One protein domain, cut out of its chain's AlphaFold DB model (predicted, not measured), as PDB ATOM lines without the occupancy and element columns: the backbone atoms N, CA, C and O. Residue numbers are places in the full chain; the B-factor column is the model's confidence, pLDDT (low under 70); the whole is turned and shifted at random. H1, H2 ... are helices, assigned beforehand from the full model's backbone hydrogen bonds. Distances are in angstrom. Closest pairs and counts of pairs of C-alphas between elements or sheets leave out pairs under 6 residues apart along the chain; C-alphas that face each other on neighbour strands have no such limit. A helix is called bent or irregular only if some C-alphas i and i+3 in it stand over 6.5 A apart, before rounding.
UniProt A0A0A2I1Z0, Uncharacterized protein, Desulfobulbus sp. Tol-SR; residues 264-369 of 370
ATOM      1  N   GLU A 264      27.634  30.963  28.695       46.41
ATOM      2  CA  GLU A 264      27.621  30.223  27.440       46.41
ATOM      3  C   GLU A 264      28.186  28.801  27.590       46.41
ATOM      4  O   GLU A 264      27.594  27.858  27.069       46.41
ATOM      5  N   THR A 265      29.245  28.595  28.382       51.66
ATOM      6  CA  THR A 265      29.768  27.253  28.713       51.66
ATOM      7  C   THR A 265      28.758  26.461  29.536       51.66
ATOM      8  O   THR A 265      28.533  25.281  29.280       51.66
ATOM      9  N   ARG A 266      28.070  27.124  30.473       50.84
ATOM     10  CA  ARG A 266      27.008  26.513  31.281       50.84
ATOM     11  C   ARG A 266      25.768  26.176  30.449       50.84
ATOM     12  O   ARG A 266      25.174  25.117  30.645       50.84
ATOM     13  N   LEU A 267      25.384  27.034  29.500       52.03
ATOM     14  CA  LEU A 267      24.305  26.760  28.541       52.03
ATOM     15  C   LEU A 267      24.675  25.640  27.566       52.03
ATOM     16  O   LEU A 267      23.853  24.758  27.339       52.03
ATOM     17  N   ALA A 268      25.904  25.623  27.048       53.28
ATOM     18  CA  ALA A 268      26.416  24.553  26.197       53.28
ATOM     19  C   ALA A 268      26.453  23.215  26.947       53.28
ATOM     20  O   ALA A 268      26.011  22.203  26.409       53.28
ATOM     21  N   ARG A 269      26.875  23.216  28.216       53.34
ATOM     22  CA  ARG A 269      26.854  22.047  29.107       53.34
ATOM     23  C   ARG A 269      25.428  21.545  29.352       53.34
ATOM     24  O   ARG A 269      25.165  20.352  29.225       53.34
ATOM     25  N   LEU A 270      24.478  22.445  29.618       51.16
ATOM     26  CA  LEU A 270      23.058  22.100  29.778       51.16
ATOM     27  C   LEU A 270      22.419  21.585  28.477       51.16
ATOM     28  O   LEU A 270      21.642  20.634  28.520       51.16
ATOM     29  N   GLN A 271      22.762  22.159  27.321       55.12
ATOM     30  CA  GLN A 271      22.292  21.703  26.008       55.12
ATOM     31  C   GLN A 271      22.891  20.345  25.623       55.12
ATOM     32  O   GLN A 271      22.179  19.481  25.111       55.12
ATOM     33  N   GLN A 272      24.172  20.116  25.923       55.28
ATOM     34  CA  GLN A 272      24.819  18.816  25.752       55.28
ATOM     35  C   GLN A 272      24.134  17.763  26.630       55.28
ATOM     36  O   GLN A 272      23.712  16.734  26.107       55.28
ATOM     37  N   LEU A 273      23.891  18.055  27.912       52.09
ATOM     38  CA  LEU A 273      23.151  17.173  28.825       52.09
ATOM     39  C   LEU A 273      21.716  16.877  28.348       52.09
ATOM     40  O   LEU A 273      21.271  15.733  28.422       52.09
ATOM     41  N   GLN A 274      21.004  17.866  27.796       52.06
ATOM     42  CA  GLN A 274      19.666  17.668  27.219       52.06
ATOM     43  C   GLN A 274      19.686  16.844  25.921       52.06
ATOM     44  O   GLN A 274      18.741  16.103  25.650       52.06
ATOM     45  N   SER A 275      20.767  16.918  25.138       57.34
ATOM     46  CA  SER A 275      20.927  16.148  23.897       57.34
ATOM     47  C   SER A 275      21.302  14.676  24.124       57.34
ATOM     48  O   SER A 275      21.051  13.837  23.263       57.34
ATOM     49  N   ILE A 276      21.852  14.330  25.290       64.12
ATOM     50  CA  ILE A 276      22.413  13.002  25.595       64.12
ATOM     51  C   ILE A 276      21.344  11.929  25.819       64.12
ATOM     52  O   ILE A 276      21.503  10.795  25.364       64.12
ATOM     53  N   ALA A 277      20.227  12.275  26.460       64.94
ATOM     54  CA  ALA A 277      19.133  11.338  26.714       64.94
ATOM     55  C   ALA A 277      18.496  10.763  25.424       64.94
ATOM     56  O   ALA A 277      18.425   9.537  25.303       64.94
ATOM     57  N   PRO A 278      18.086  11.572  24.423       66.62
ATOM     58  CA  PRO A 278      17.541  11.034  23.173       66.62
ATOM     59  C   PRO A 278      18.576  10.242  22.357       66.62
ATOM     60  O   PRO A 278      18.211   9.309  21.645       66.62
ATOM     61  N   LEU A 279      19.870  10.542  22.494       67.69
ATOM     62  CA  LEU A 279      20.943   9.784  21.840       67.69
ATOM     63  C   LEU A 279      21.167   8.414  22.478       67.69
ATOM     64  O   LEU A 279      21.366   7.428  21.768       67.69
ATOM     65  N   ALA A 280      21.095   8.333  23.808       75.50
ATOM     66  CA  ALA A 280      21.141   7.062  24.516       75.50
ATOM     67  C   ALA A 280      19.956   6.164  24.113       75.50
ATOM     68  O   ALA A 280      20.139   4.961  23.924       75.50
ATOM     69  N   VAL A 281      18.772   6.751  23.892       76.31
ATOM     70  CA  VAL A 281      17.592   6.044  23.357       76.31
ATOM     71  C   VAL A 281      17.855   5.518  21.945       76.31
ATOM     72  O   VAL A 281      17.716   4.317  21.721       76.31
ATOM     73  N   GLN A 282      18.323   6.366  21.023       75.25
ATOM     74  CA  GLN A 282      18.646   5.949  19.651       75.25
ATOM     75  C   GLN A 282      19.677   4.815  19.615       75.25
ATOM     76  O   GLN A 282      19.511   3.844  18.881       75.25
ATOM     77  N   LEU A 283      20.731   4.906  20.430       80.19
ATOM     78  CA  LEU A 283      21.753   3.868  20.514       80.19
ATOM     79  C   LEU A 283      21.172   2.552  21.045       80.19
ATOM     80  O   LEU A 283      21.430   1.495  20.472       80.19
ATOM     81  N   VAL A 284      20.361   2.598  22.102       83.75
ATOM     82  CA  VAL A 284      19.723   1.403  22.674       83.75
ATOM     83  C   VAL A 284      18.674   0.802  21.730       83.75
ATOM     84  O   VAL A 284      18.442  -0.408  21.766       83.75
ATOM     85  N   ASP A 285      18.074   1.582  20.834       81.50
ATOM     86  CA  ASP A 285      17.188   1.083  19.770       81.50
ATOM     87  C   ASP A 285      17.907   0.314  18.661       81.50
ATOM     88  O   ASP A 285      17.321  -0.587  18.064       81.50
ATOM     89  N   LEU A 286      19.204   0.555  18.468       80.69
ATOM     90  CA  LEU A 286      20.048  -0.226  17.555       80.69
ATOM     91  C   LEU A 286      20.545  -1.553  18.160       80.69
ATOM     92  O   LEU A 286      21.164  -2.375  17.462       80.69
ATOM     93  N   LEU A 287      20.326  -1.754  19.461       86.88
ATOM     94  CA  LEU A 287      20.737  -2.947  20.191       86.88
ATOM     95  C   LEU A 287      19.569  -3.922  20.343       86.88
ATOM     96  O   LEU A 287      18.449  -3.551  20.699       86.88
ATOM     97  N   THR A 288      19.841  -5.206  20.119       89.81
ATOM     98  CA  THR A 288      18.871  -6.262  20.431       89.81
ATOM     99  C   THR A 288      18.698  -6.411  21.946       89.81
ATOM    100  O   THR A 288      19.537  -5.969  22.735       89.81
ATOM    101  N   ARG A 289      17.626  -7.082  22.389       86.81
ATOM    102  CA  ARG A 289      17.403  -7.382  23.816       86.81
ATOM    103  C   ARG A 289      18.576  -8.150  24.435       86.81
ATOM    104  O   ARG A 289      19.030  -7.808  25.522       86.81
ATOM    105  N   GLU A 290      19.100  -9.143  23.719       87.50
ATOM    106  CA  GLU A 290      20.277  -9.913  24.142       87.50
ATOM    107  C   GLU A 290      21.522  -9.023  24.272       87.50
ATOM    108  O   GLU A 290      22.247  -9.109  25.260       87.50
ATOM    109  N   GLU A 291      21.747  -8.133  23.303       89.62
ATOM    110  CA  GLU A 291      22.841  -7.157  23.318       89.62
ATOM    111  C   GLU A 291      22.727  -6.190  24.508       89.62
ATOM    112  O   GLU A 291      23.716  -5.971  25.211       89.62
ATOM    113  N   CYS A 292      21.521  -5.688  24.792       88.62
ATOM    114  CA  CYS A 292      21.237  -4.833  25.947       88.62
ATOM    115  C   CYS A 292      21.500  -5.556  27.272       88.62
ATOM    116  O   CYS A 292      22.153  -5.002  28.151       88.62
ATOM    117  N   CYS A 293      21.048  -6.804  27.414       86.94
ATOM    118  CA  CYS A 293      21.287  -7.583  28.627       86.94
ATOM    119  C   CYS A 293      22.778  -7.861  28.853       86.94
ATOM    120  O   CYS A 293      23.275  -7.688  29.966       86.94
ATOM    121  N   VAL A 294      23.512  -8.277  27.814       88.62
ATOM    122  CA  VAL A 294      24.959  -8.524  27.920       88.62
ATOM    123  C   VAL A 294      25.710  -7.237  28.273       88.62
ATOM    124  O   VAL A 294      26.620  -7.272  29.102       88.62
ATOM    125  N   PHE A 295      25.325  -6.105  27.677       89.69
ATOM    126  CA  PHE A 295      25.899  -4.799  27.990       89.69
ATOM    127  C   PHE A 295      25.606  -4.371  29.430       89.69
ATOM    128  O   PHE A 295      26.539  -4.041  30.156       89.69
ATOM    129  N   TYR A 296      24.349  -4.465  29.869       90.31
ATOM    130  CA  TYR A 296      23.922  -4.143  31.231       90.31
ATOM    131  C   TYR A 296      24.717  -4.933  32.280       90.31
ATOM    132  O   TYR A 296      25.373  -4.339  33.129       90.31
ATOM    133  N   TRP A 297      24.752  -6.269  32.184       85.25
ATOM    134  CA  TRP A 297      25.428  -7.114  33.178       85.25
ATOM    135  C   TRP A 297      26.951  -6.924  33.234       85.25
ATOM    136  O   TRP A 297      27.566  -7.221  34.262       85.25
ATOM    137  N   ARG A 298      27.569  -6.443  32.146       87.19
ATOM    138  CA  ARG A 298      29.004  -6.109  32.087       87.19
ATOM    139  C   ARG A 298      29.328  -4.675  32.492       87.19
ATOM    140  O   ARG A 298      30.501  -4.408  32.720       87.19
ATOM    141  N   SER A 299      28.327  -3.806  32.585       82.81
ATOM    142  CA  SER A 299      28.491  -2.381  32.905       82.81
ATOM    143  C   SER A 299      28.047  -2.034  34.332       82.81
ATOM    144  O   SER A 299      27.971  -0.863  34.676       82.81
ATOM    145  N   LEU A 300      27.737  -3.039  35.162       80.50
ATOM    146  CA  LEU A 300      27.514  -2.870  36.601       80.50
ATOM    147  C   LEU A 300      28.832  -2.592  37.335       80.50
ATOM    148  O   LEU A 300      29.864  -3.139  36.947       80.50
ATOM    149  N   ASP A 301      28.760  -1.881  38.466       71.38
ATOM    150  CA  ASP A 301      29.899  -1.638  39.373       71.38
ATOM    151  C   ASP A 301      30.639  -2.928  39.750       71.38
ATOM    152  O   ASP A 301      31.862  -2.966  39.860       71.38
ATOM    153  N   THR A 302      29.884  -4.017  39.918       78.06
ATOM    154  CA  THR A 302      30.425  -5.376  39.999       78.06
ATOM    155  C   THR A 302      30.030  -6.145  38.736       78.06
ATOM    156  O   THR A 302      28.930  -6.709  38.673       78.06
ATOM    157  N   PRO A 303      30.885  -6.161  37.699       83.44
ATOM    158  CA  PRO A 303      30.516  -6.719  36.411       83.44
ATOM    159  C   PRO A 303      30.501  -8.247  36.476       83.44
ATOM    160  O   PRO A 303      31.470  -8.876  36.904       83.44
ATOM    161  N   ARG A 304      29.416  -8.866  35.997       85.75
ATOM    162  CA  ARG A 304      29.306 -10.333  35.973       85.75
ATOM    163  C   ARG A 304      30.311 -10.944  35.000       85.75
ATOM    164  O   ARG A 304      30.702 -10.329  33.997       85.75
ATOM    165  N   SER A 305      30.718 -12.177  35.278       89.19
ATOM    166  CA  SER A 305      31.549 -12.948  34.359       89.19
ATOM    167  C   SER A 305      30.763 -13.317  33.095       89.19
ATOM    168  O   SER A 305      29.543 -13.492  33.113       89.19
ATOM    169  N   TYR A 306      31.462 -13.494  31.970       88.19
ATOM    170  CA  TYR A 306      30.826 -13.948  30.726       88.19
ATOM    171  C   TYR A 306      30.182 -15.333  30.856       88.19
ATOM    172  O   TYR A 306      29.251 -15.648  30.118       88.19
ATOM    173  N   GLN A 307      30.662 -16.148  31.797       86.50
ATOM    174  CA  GLN A 307      30.094 -17.456  32.092       86.50
ATOM    175  C   GLN A 307      28.740 -17.328  32.795       86.50
ATOM    176  O   GLN A 307      27.778 -17.947  32.358       86.50
ATOM    177  N   GLU A 308      28.627 -16.465  33.805       86.19
ATOM    178  CA  GLU A 308      27.348 -16.191  34.476       86.19
ATOM    179  C   GLU A 308      26.331 -15.562  33.522       86.19
ATOM    180  O   GLU A 308      25.167 -15.948  33.523       86.19
ATOM    181  N   ILE A 309      26.768 -14.631  32.670       88.38
ATOM    182  CA  ILE A 309      25.900 -13.996  31.670       88.38
ATOM    183  C   ILE A 309      25.391 -15.025  30.657       88.38
ATOM    184  O   ILE A 309      24.208 -15.013  30.321       88.38
ATOM    185  N   ALA A 310      26.256 -15.933  30.196       88.00
ATOM    186  CA  ALA A 310      25.848 -17.010  29.301       88.00
ATOM    187  C   ALA A 310      24.816 -17.940  29.955       88.00
ATOM    188  O   ALA A 310      23.856 -18.319  29.292       88.00
ATOM    189  N   THR A 311      24.959 -18.237  31.248       87.31
ATOM    190  CA  THR A 311      23.976 -19.027  32.003       87.31
ATOM    191  C   THR A 311      22.635 -18.299  32.139       87.31
ATOM    192  O   THR A 311      21.595 -18.901  31.898       87.31
ATOM    193  N   ILE A 312      22.644 -17.004  32.479       88.44
ATOM    194  CA  ILE A 312      21.423 -16.191  32.659       88.44
ATOM    195  C   ILE A 312      20.642 -16.053  31.348       88.44
ATOM    196  O   ILE A 312      19.417 -16.098  31.353       88.44
ATOM    197  N   LEU A 313      21.352 -15.882  30.231       87.44
ATOM    198  CA  LEU A 313      20.766 -15.659  28.908       87.44
ATOM    199  C   LEU A 313      20.634 -16.941  28.073       87.44
ATOM    200  O   LEU A 313      20.345 -16.857  26.883       87.44
ATOM    201  N   ALA A 314      20.874 -18.117  28.668       90.50
ATOM    202  CA  ALA A 314      20.854 -19.417  27.989       90.50
ATOM    203  C   ALA A 314      21.693 -19.459  26.687       90.50
ATOM    204  O   ALA A 314      21.324 -20.092  25.695       90.50
ATOM    205  N   LEU A 315      22.845 -18.779  26.680       88.88
ATOM    206  CA  LEU A 315      23.766 -18.753  25.543       88.88
ATOM    207  C   LEU A 315      24.582 -20.047  25.478       88.88
ATOM    208  O   LEU A 315      24.928 -20.647  26.494       88.88
ATOM    209  N   LYS A 316      24.981 -20.448  24.266       84.25
ATOM    210  CA  LYS A 316      25.694 -21.716  24.026       84.25
ATOM    211  C   LYS A 316      27.068 -21.771  24.698       84.25
ATOM    212  O   LYS A 316      27.588 -22.854  24.942       84.25
ATOM    213  N   SER A 317      27.701 -20.618  24.930       88.19
ATOM    214  CA  SER A 317      29.010 -20.530  25.586       88.19
ATOM    215  C   SER A 317      29.319 -19.124  26.107       88.19
ATOM    216  O   SER A 317      28.783 -18.129  25.615       88.19
ATOM    217  N   HIS A 318      30.279 -19.029  27.032       83.88
ATOM    218  CA  HIS A 318      30.851 -17.753  27.485       83.88
ATOM    219  C   HIS A 318      31.478 -16.945  26.330       83.88
ATOM    220  O   HIS A 318      31.419 -15.716  26.329       83.88
ATOM    221  N   ASN A 319      32.011 -17.620  25.303       82.31
ATOM    222  CA  ASN A 319      32.548 -16.978  24.100       82.31
ATOM    223  C   ASN A 319      31.466 -16.241  23.305       82.31
ATOM    224  O   ASN A 319      31.736 -15.202  22.703       82.31
ATOM    225  N   GLN A 320      30.228 -16.739  23.328       83.38
ATOM    226  CA  GLN A 320      29.098 -16.059  22.704       83.38
ATOM    227  C   GLN A 320      28.755 -14.767  23.455       83.38
ATOM    228  O   GLN A 320      28.578 -13.735  22.814       83.38
ATOM    229  N   ALA A 321      28.758 -14.783  24.792       84.50
ATOM    230  CA  ALA A 321      28.573 -13.576  25.603       84.50
ATOM    231  C   ALA A 321      29.694 -12.543  25.360       84.50
ATOM    232  O   ALA A 321      29.418 -11.358  25.183       84.50
ATOM    233  N   TYR A 322      30.951 -12.990  25.266       83.88
ATOM    234  CA  TYR A 322      32.086 -12.128  24.914       83.88
ATOM    235  C   TYR A 322      31.957 -11.530  23.501       83.88
ATOM    236  O   TYR A 322      32.171 -10.334  23.297       83.88
ATOM    237  N   SER A 323      31.558 -12.340  22.517       86.44
ATOM    238  CA  SER A 323      31.325 -11.904  21.133       86.44
ATOM    239  C   SER A 323      30.179 -10.891  21.025       86.44
ATOM    240  O   SER A 323      30.272  -9.904  20.295       86.44
ATOM    241  N   ILE A 324      29.097 -11.093  21.781       87.50
ATOM    242  CA  ILE A 324      27.995 -10.129  21.863       87.50
ATOM    243  C   ILE A 324      28.502  -8.826  22.484       87.50
ATOM    244  O   ILE A 324      28.340  -7.775  21.877       87.50
ATOM    245  N   PHE A 325      29.202  -8.883  23.618       87.19
ATOM    246  CA  PHE A 325      29.729  -7.685  24.275       87.19
ATOM    247  C   PHE A 325      30.687  -6.887  23.379       87.19
ATOM    248  O   PHE A 325      30.546  -5.676  23.231       87.19
ATOM    249  N   THR A 326      31.641  -7.553  22.726       78.94
ATOM    250  CA  THR A 326      32.592  -6.897  21.810       78.94
ATOM    251  C   THR A 326      31.895  -6.265  20.604       78.94
ATOM    252  O   THR A 326      32.268  -5.169  20.184       78.94
ATOM    253  N   ARG A 327      30.848  -6.907  20.077       83.44
ATOM    254  CA  ARG A 327      29.996  -6.350  19.021       83.44
ATOM    255  C   ARG A 327      29.181  -5.152  19.500       83.44
ATOM    256  O   ARG A 327      29.116  -4.174  18.763       83.44
ATOM    257  N   VAL A 328      28.631  -5.183  20.714       84.50
ATOM    258  CA  VAL A 328      27.950  -4.025  21.313       84.50
ATOM    259  C   VAL A 328      28.920  -2.863  21.470       84.50
ATOM    260  O   VAL A 328      28.645  -1.786  20.962       84.50
ATOM    261  N   MET A 329      30.106  -3.086  22.038       79.88
ATOM    262  CA  MET A 329      31.124  -2.035  22.149       79.88
ATOM    263  C   MET A 329      31.551  -1.492  20.781       79.88
ATOM    264  O   MET A 329      31.791  -0.297  20.644       79.88
ATOM    265  N   LYS A 330      31.612  -2.337  19.743       75.62
ATOM    266  CA  LYS A 330      31.862  -1.886  18.367       75.62
ATOM    267  C   LYS A 330      30.712  -1.028  17.830       75.62
ATOM    268  O   LYS A 330      30.993  -0.018  17.197       75.62
ATOM    269  N   LYS A 331      29.451  -1.397  18.082       79.25
ATOM    270  CA  LYS A 331      28.269  -0.604  17.705       79.25
ATOM    271  C   LYS A 331      28.231   0.734  18.438       79.25
ATOM    272  O   LYS A 331      28.010   1.739  17.786       79.25
ATOM    273  N   ILE A 332      28.521   0.750  19.740       75.25
ATOM    274  CA  ILE A 332      28.621   1.975  20.543       75.25
ATOM    275  C   ILE A 332      29.719   2.874  19.976       75.25
ATOM    276  O   ILE A 332      29.444   4.016  19.645       75.25
ATOM    277  N   ARG A 333      30.933   2.353  19.744       70.19
ATOM    278  CA  ARG A 333      32.016   3.139  19.123       70.19
ATOM    279  C   ARG A 333      31.646   3.654  17.739       70.19
ATOM    280  O   ARG A 333      31.936   4.797  17.424       70.19
ATOM    281  N   MET A 334      31.015   2.820  16.914       66.25
ATOM    282  CA  MET A 334      30.588   3.207  15.570       66.25
ATOM    283  C   MET A 334      29.516   4.298  15.633       66.25
ATOM    284  O   MET A 334      29.624   5.290  14.926       66.25
ATOM    285  N   PHE A 335      28.547   4.167  16.536       69.81
ATOM    286  CA  PHE A 335      27.522   5.173  16.780       69.81
ATOM    287  C   PHE A 335      28.134   6.484  17.276       69.81
ATOM    288  O   PHE A 335      27.847   7.528  16.707       69.81
ATOM    289  N   CYS A 336      29.048   6.430  18.248       65.25
ATOM    290  CA  CYS A 336      29.788   7.594  18.734       65.25
ATOM    291  C   CYS A 336      30.703   8.204  17.658       65.25
ATOM    292  O   CYS A 336      30.918   9.405  17.669       65.25
ATOM    293  N   SER A 337      31.208   7.418  16.699       57.62
ATOM    294  CA  SER A 337      31.993   7.942  15.569       57.62
ATOM    295  C   SER A 337      31.144   8.603  14.480       57.62
ATOM    296  O   SER A 337      31.640   9.452  13.744       57.62
ATOM    297  N   THR A 338      29.870   8.217  14.364       53.22
ATOM    298  CA  THR A 338      28.901   8.836  13.446       53.22
ATOM    299  C   THR A 338      28.024   9.880  14.137       53.22
ATOM    300  O   THR A 338      27.168  10.489  13.492       53.22
ATOM    301  N   TRP A 339      28.217  10.070  15.444       61.75
ATOM    302  CA  TRP A 339      27.515  11.044  16.263       61.75
ATOM    303  C   TRP A 339      28.030  12.457  15.938       61.75
ATOM    304  O   TRP A 339      29.239  12.664  15.885       61.75
ATOM    305  N   PRO A 340      27.141  13.447  15.728       48.88
ATOM    306  CA  PRO A 340      27.515  14.865  15.653       48.88
ATOM    307  C   PRO A 340      28.079  15.495  16.948       48.88
ATOM    308  O   PRO A 340      28.349  16.691  16.954       48.88
ATOM    309  N   GLY A 341      28.240  14.743  18.043       49.66
ATOM    310  CA  GLY A 341      28.804  15.226  19.311       49.66
ATOM    311  C   GLY A 341      30.238  14.740  19.573       49.66
ATOM    312  O   GLY A 341      30.728  13.866  18.856       49.66
ATOM    313  N   PRO A 342      30.921  15.292  20.596       42.72
ATOM    314  CA  PRO A 342      32.236  14.818  21.010       42.72
ATOM    315  C   PRO A 342      32.164  13.348  21.463       42.72
ATOM    316  O   PRO A 342      31.157  12.934  22.045       42.72
ATOM    317  N   PRO A 343      33.197  12.529  21.192       46.66
ATOM    318  CA  PRO A 343      33.210  11.133  21.610       46.66
ATOM    319  C   PRO A 343      33.129  11.027  23.138       46.66
ATOM    320  O   PRO A 343      33.575  11.909  23.860       46.66
ATOM    321  N   VAL A 344      32.591   9.911  23.641       52.72
ATOM    322  CA  VAL A 344      32.366   9.685  25.087       52.72
ATOM    323  C   VAL A 344      33.638   9.849  25.922       52.72
ATOM    324  O   VAL A 344      33.574  10.215  27.088       52.72
ATOM    325  N   GLU A 345      34.791   9.586  25.313       48.81
ATOM    326  CA  GLU A 345      36.120   9.674  25.921       48.81
ATOM    327  C   GLU A 345      36.589  11.130  26.128       48.81
ATOM    328  O   GLU A 345      37.443  11.362  26.981       48.81
ATOM    329  N   ASP A 346      35.988  12.085  25.404       45.69
ATOM    330  CA  ASP A 346      36.289  13.526  25.429       45.69
ATOM    331  C   ASP A 346      35.127  14.375  25.987       45.69
ATOM    332  O   ASP A 346      35.224  15.601  26.057       45.69
ATOM    333  N   LEU A 347      34.014  13.748  26.392       53.31
ATOM    334  CA  LEU A 347      33.003  14.413  27.212       53.31
ATOM    335  C   LEU A 347      33.625  14.750  28.576       53.31
ATOM    336  O   LEU A 347      34.419  13.971  29.111       53.31
ATOM    337  N   GLU A 348      33.242  15.884  29.173       57.38
ATOM    338  CA  GLU A 348      33.529  16.117  30.593       57.38
ATOM    339  C   GLU A 348      33.105  14.877  31.386       57.38
ATOM    340  O   GLU A 348      32.051  14.304  31.100       57.38
ATOM    341  N   LYS A 349      33.931  14.434  32.343       57.00
ATOM    342  CA  LYS A 349      33.734  13.164  33.067       57.00
ATOM    343  C   LYS A 349      32.284  12.958  33.505       57.00
ATOM    344  O   LYS A 349      31.704  11.920  33.217       57.00
ATOM    345  N   ASP A 350      31.697  13.996  34.085       56.22
ATOM    346  CA  ASP A 350      30.330  14.013  34.595       56.22
ATOM    347  C   ASP A 350      29.287  13.755  33.484       56.22
ATOM    348  O   ASP A 350      28.263  13.119  33.696       56.22
ATOM    349  N   VAL A 351      29.555  14.219  32.263       59.28
ATOM    350  CA  VAL A 351      28.689  14.081  31.084       59.28
ATOM    351  C   VAL A 351      28.851  12.696  30.439       59.28
ATOM    352  O   VAL A 351      27.865  12.085  30.016       59.28
ATOM    353  N   ALA A 352      30.081  12.171  30.402       64.56
ATOM    354  CA  ALA A 352      30.367  10.800  29.980       64.56
ATOM    355  C   ALA A 352      29.709   9.776  30.915       64.56
ATOM    356  O   ALA A 352      29.095   8.811  30.453       64.56
ATOM    357  N   GLU A 353      29.807  10.014  32.224       68.06
ATOM    358  CA  GLU A 353      29.183   9.206  33.269       68.06
ATOM    359  C   GLU A 353      27.661   9.221  33.112       68.06
ATOM    360  O   GLU A 353      27.070   8.154  32.965       68.06
ATOM    361  N   VAL A 354      27.034  10.395  32.964       70.31
ATOM    362  CA  VAL A 354      25.581  10.510  32.728       70.31
ATOM    363  C   VAL A 354      25.133   9.800  31.443       70.31
ATOM    364  O   VAL A 354      24.064   9.182  31.417       70.31
ATOM    365  N   PHE A 355      25.927   9.833  30.367       73.06
ATOM    366  CA  PHE A 355      25.616   9.097  29.137       73.06
ATOM    367  C   PHE A 355      25.695   7.581  29.335       73.06
ATOM    368  O   PHE A 355      24.778   6.860  28.933       73.06
ATOM    369  N   ILE A 356      26.761   7.085  29.969       76.69
ATOM    370  CA  ILE A 356      26.922   5.655  30.253       76.69
ATOM    371  C   ILE A 356      25.833   5.180  31.216       76.69
ATOM    372  O   ILE A 356      25.206   4.155  30.955       76.69
ATOM    373  N   GLU A 357      25.533   5.934  32.270       79.44
ATOM    374  CA  GLU A 357      24.441   5.647  33.200       79.44
ATOM    375  C   GLU A 357      23.086   5.604  32.489       79.44
ATOM    376  O   GLU A 357      22.299   4.678  32.707       79.44
ATOM    377  N   SER A 358      22.835   6.541  31.571       79.44
ATOM    378  CA  SER A 358      21.620   6.553  30.749       79.44
ATOM    379  C   SER A 358      21.531   5.316  29.853       79.44
ATOM    380  O   SER A 358      20.479   4.678  29.780       79.44
ATOM    381  N   LEU A 359      22.636   4.912  29.215       82.00
ATOM    382  CA  LEU A 359      22.698   3.685  28.418       82.00
ATOM    383  C   LEU A 359      22.457   2.437  29.268       82.00
ATOM    384  O   LEU A 359      21.708   1.552  28.855       82.00
ATOM    385  N   VAL A 360      23.064   2.360  30.452       84.44
ATOM    386  CA  VAL A 360      22.896   1.241  31.388       84.44
ATOM    387  C   VAL A 360      21.454   1.177  31.895       84.44
ATOM    388  O   VAL A 360      20.872   0.091  31.924       84.44
ATOM    389  N   GLY A 361      20.841   2.317  32.224       83.88
ATOM    390  CA  GLY A 361      19.444   2.410  32.651       83.88
ATOM    391  C   GLY A 361      18.457   1.977  31.563       83.88
ATOM    392  O   GLY A 361      17.558   1.173  31.815       83.88
ATOM    393  N   LEU A 362      18.657   2.430  30.326       84.12
ATOM    394  CA  LEU A 362      17.827   2.040  29.183       84.12
ATOM    395  C   LEU A 362      18.030   0.567  28.793       84.12
ATOM    396  O   LEU A 362      17.061  -0.149  28.526       84.12
ATOM    397  N   ALA A 363      19.272   0.075  28.827       84.88
ATOM    398  CA  ALA A 363      19.585  -1.332  28.587       84.88
ATOM    399  C   ALA A 363      18.979  -2.245  29.665       84.88
ATOM    400  O   ALA A 363      18.459  -3.315  29.338       84.88
ATOM    401  N   LYS A 364      18.971  -1.807  30.932       87.06
ATOM    402  CA  LYS A 364      18.271  -2.482  32.034       87.06
ATOM    403  C   LYS A 364      16.777  -2.587  31.746       87.06
ATOM    404  O   LYS A 364      16.231  -3.679  31.859       87.06
ATOM    405  N   ASN A 365      16.134  -1.503  31.313       85.06
ATOM    406  CA  ASN A 365      14.704  -1.503  30.997       85.06
ATOM    407  C   ASN A 365      14.359  -2.492  29.873       85.06
ATOM    408  O   ASN A 365      13.404  -3.254  30.011       85.06
ATOM    409  N   LYS A 366      15.168  -2.566  28.807       82.19
ATOM    410  CA  LYS A 366      14.996  -3.589  27.754       82.19
ATOM    411  C   LYS A 366      15.295  -5.009  28.237       82.19
ATOM    412  O   LYS A 366      14.702  -5.958  27.733       82.19
ATOM    413  N   CYS A 367      16.199  -5.171  29.200       80.88
ATOM    414  CA  CYS A 367      16.514  -6.478  29.767       80.88
ATOM    415  C   CYS A 367      15.427  -6.981  30.737       80.88
ATOM    416  O   CYS A 367      15.148  -8.177  30.777       80.88
ATOM    417  N   SER A 368      14.806  -6.074  31.500       74.56
ATOM    418  CA  SER A 368      13.774  -6.360  32.508       74.56
ATOM    419  C   SER A 368      12.331  -6.289  31.985       74.56
ATOM    420  O   SER A 368      11.428  -6.750  32.679       74.56
ATOM    421  N   GLY A 369      12.100  -5.716  30.801       58.12
ATOM    422  CA  GLY A 369      10.787  -5.693  30.145       58.12
ATOM    423  C   GLY A 369      10.361  -7.075  29.619       58.12
ATOM    424  O   GLY A 369      11.236  -7.915  29.401       58.12
TER     425      GLY A 369
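Overview. This is residues 264 to 369 of the 370 residues of an uncharacterized protein of Desulfobulbus sp. Tol-SR (UniProt A0A0A2I1Z0). An elongated all-helix domain, in which the long helices H1 and H5 run side by side the same way, while the long H4 runs along another side and the short H2 packs between H4 and the last part of H5. H3 sits at one end of the length beside the start of H4, and the first residues of H1 make the other end. The printed part has 106 residues with five named helices, H1 to H5 in order, and no named strand. It is compact, with a radius of gyration of the C-alphas of 14.6 A and spans of 52 by 22 by 22 A.

Arrangement. H1, residues 264 to 285, touches H5, residues 349 to 368, at a shallow tilt of 25 degrees, the same way; the closest C-alphas, of Ala 280 and Leu 359, are 5.4 A apart. H2, residues 289 to 298, touches residues 360 to 367 of H5 at a steep tilt of 51 degrees, closest at the C-alphas of Cys 292 and Ala 363, 4.7 A. H2 also touches H4, residues 318 to 338, about perpendicular at 83 degrees, closest at the C-alphas of Val 294 and Phe 325, 6.1 A. H3, residues 306 to 312, touches residues 318 to 322 of H4, about perpendicular at 77 degrees, closest at the C-alphas of Gln 307 and His 318, 4.7 A. H4 and H5 are apart. Every O i to N i+4 pair is within hydrogen-bond range in H2, H3, H4 and H5; in H1 15 of 18 are.

Along the chain. H1 begins at C-alpha 264 (27.621, 30.223, 27.440) and is 31.9 A long, with a kink of 27 degrees near residue 278. It is neither bent nor irregular, but only just: C-alphas 274 and 277 are 6.4 A apart. H4 is 30.1 A long, and H5, 27.9 A, ends at C-alpha 368 (13.774, -6.360, 32.508).

Size, cuts and confidence. The C-alphas of Glu 264 and Lys 316, the two farthest apart, are 52.1 A apart. The printed part has no cut and no long link. Mean pLDDT of the printed part is 73.8, with residues 264 to 279, 334 to 353 and 369 under 70.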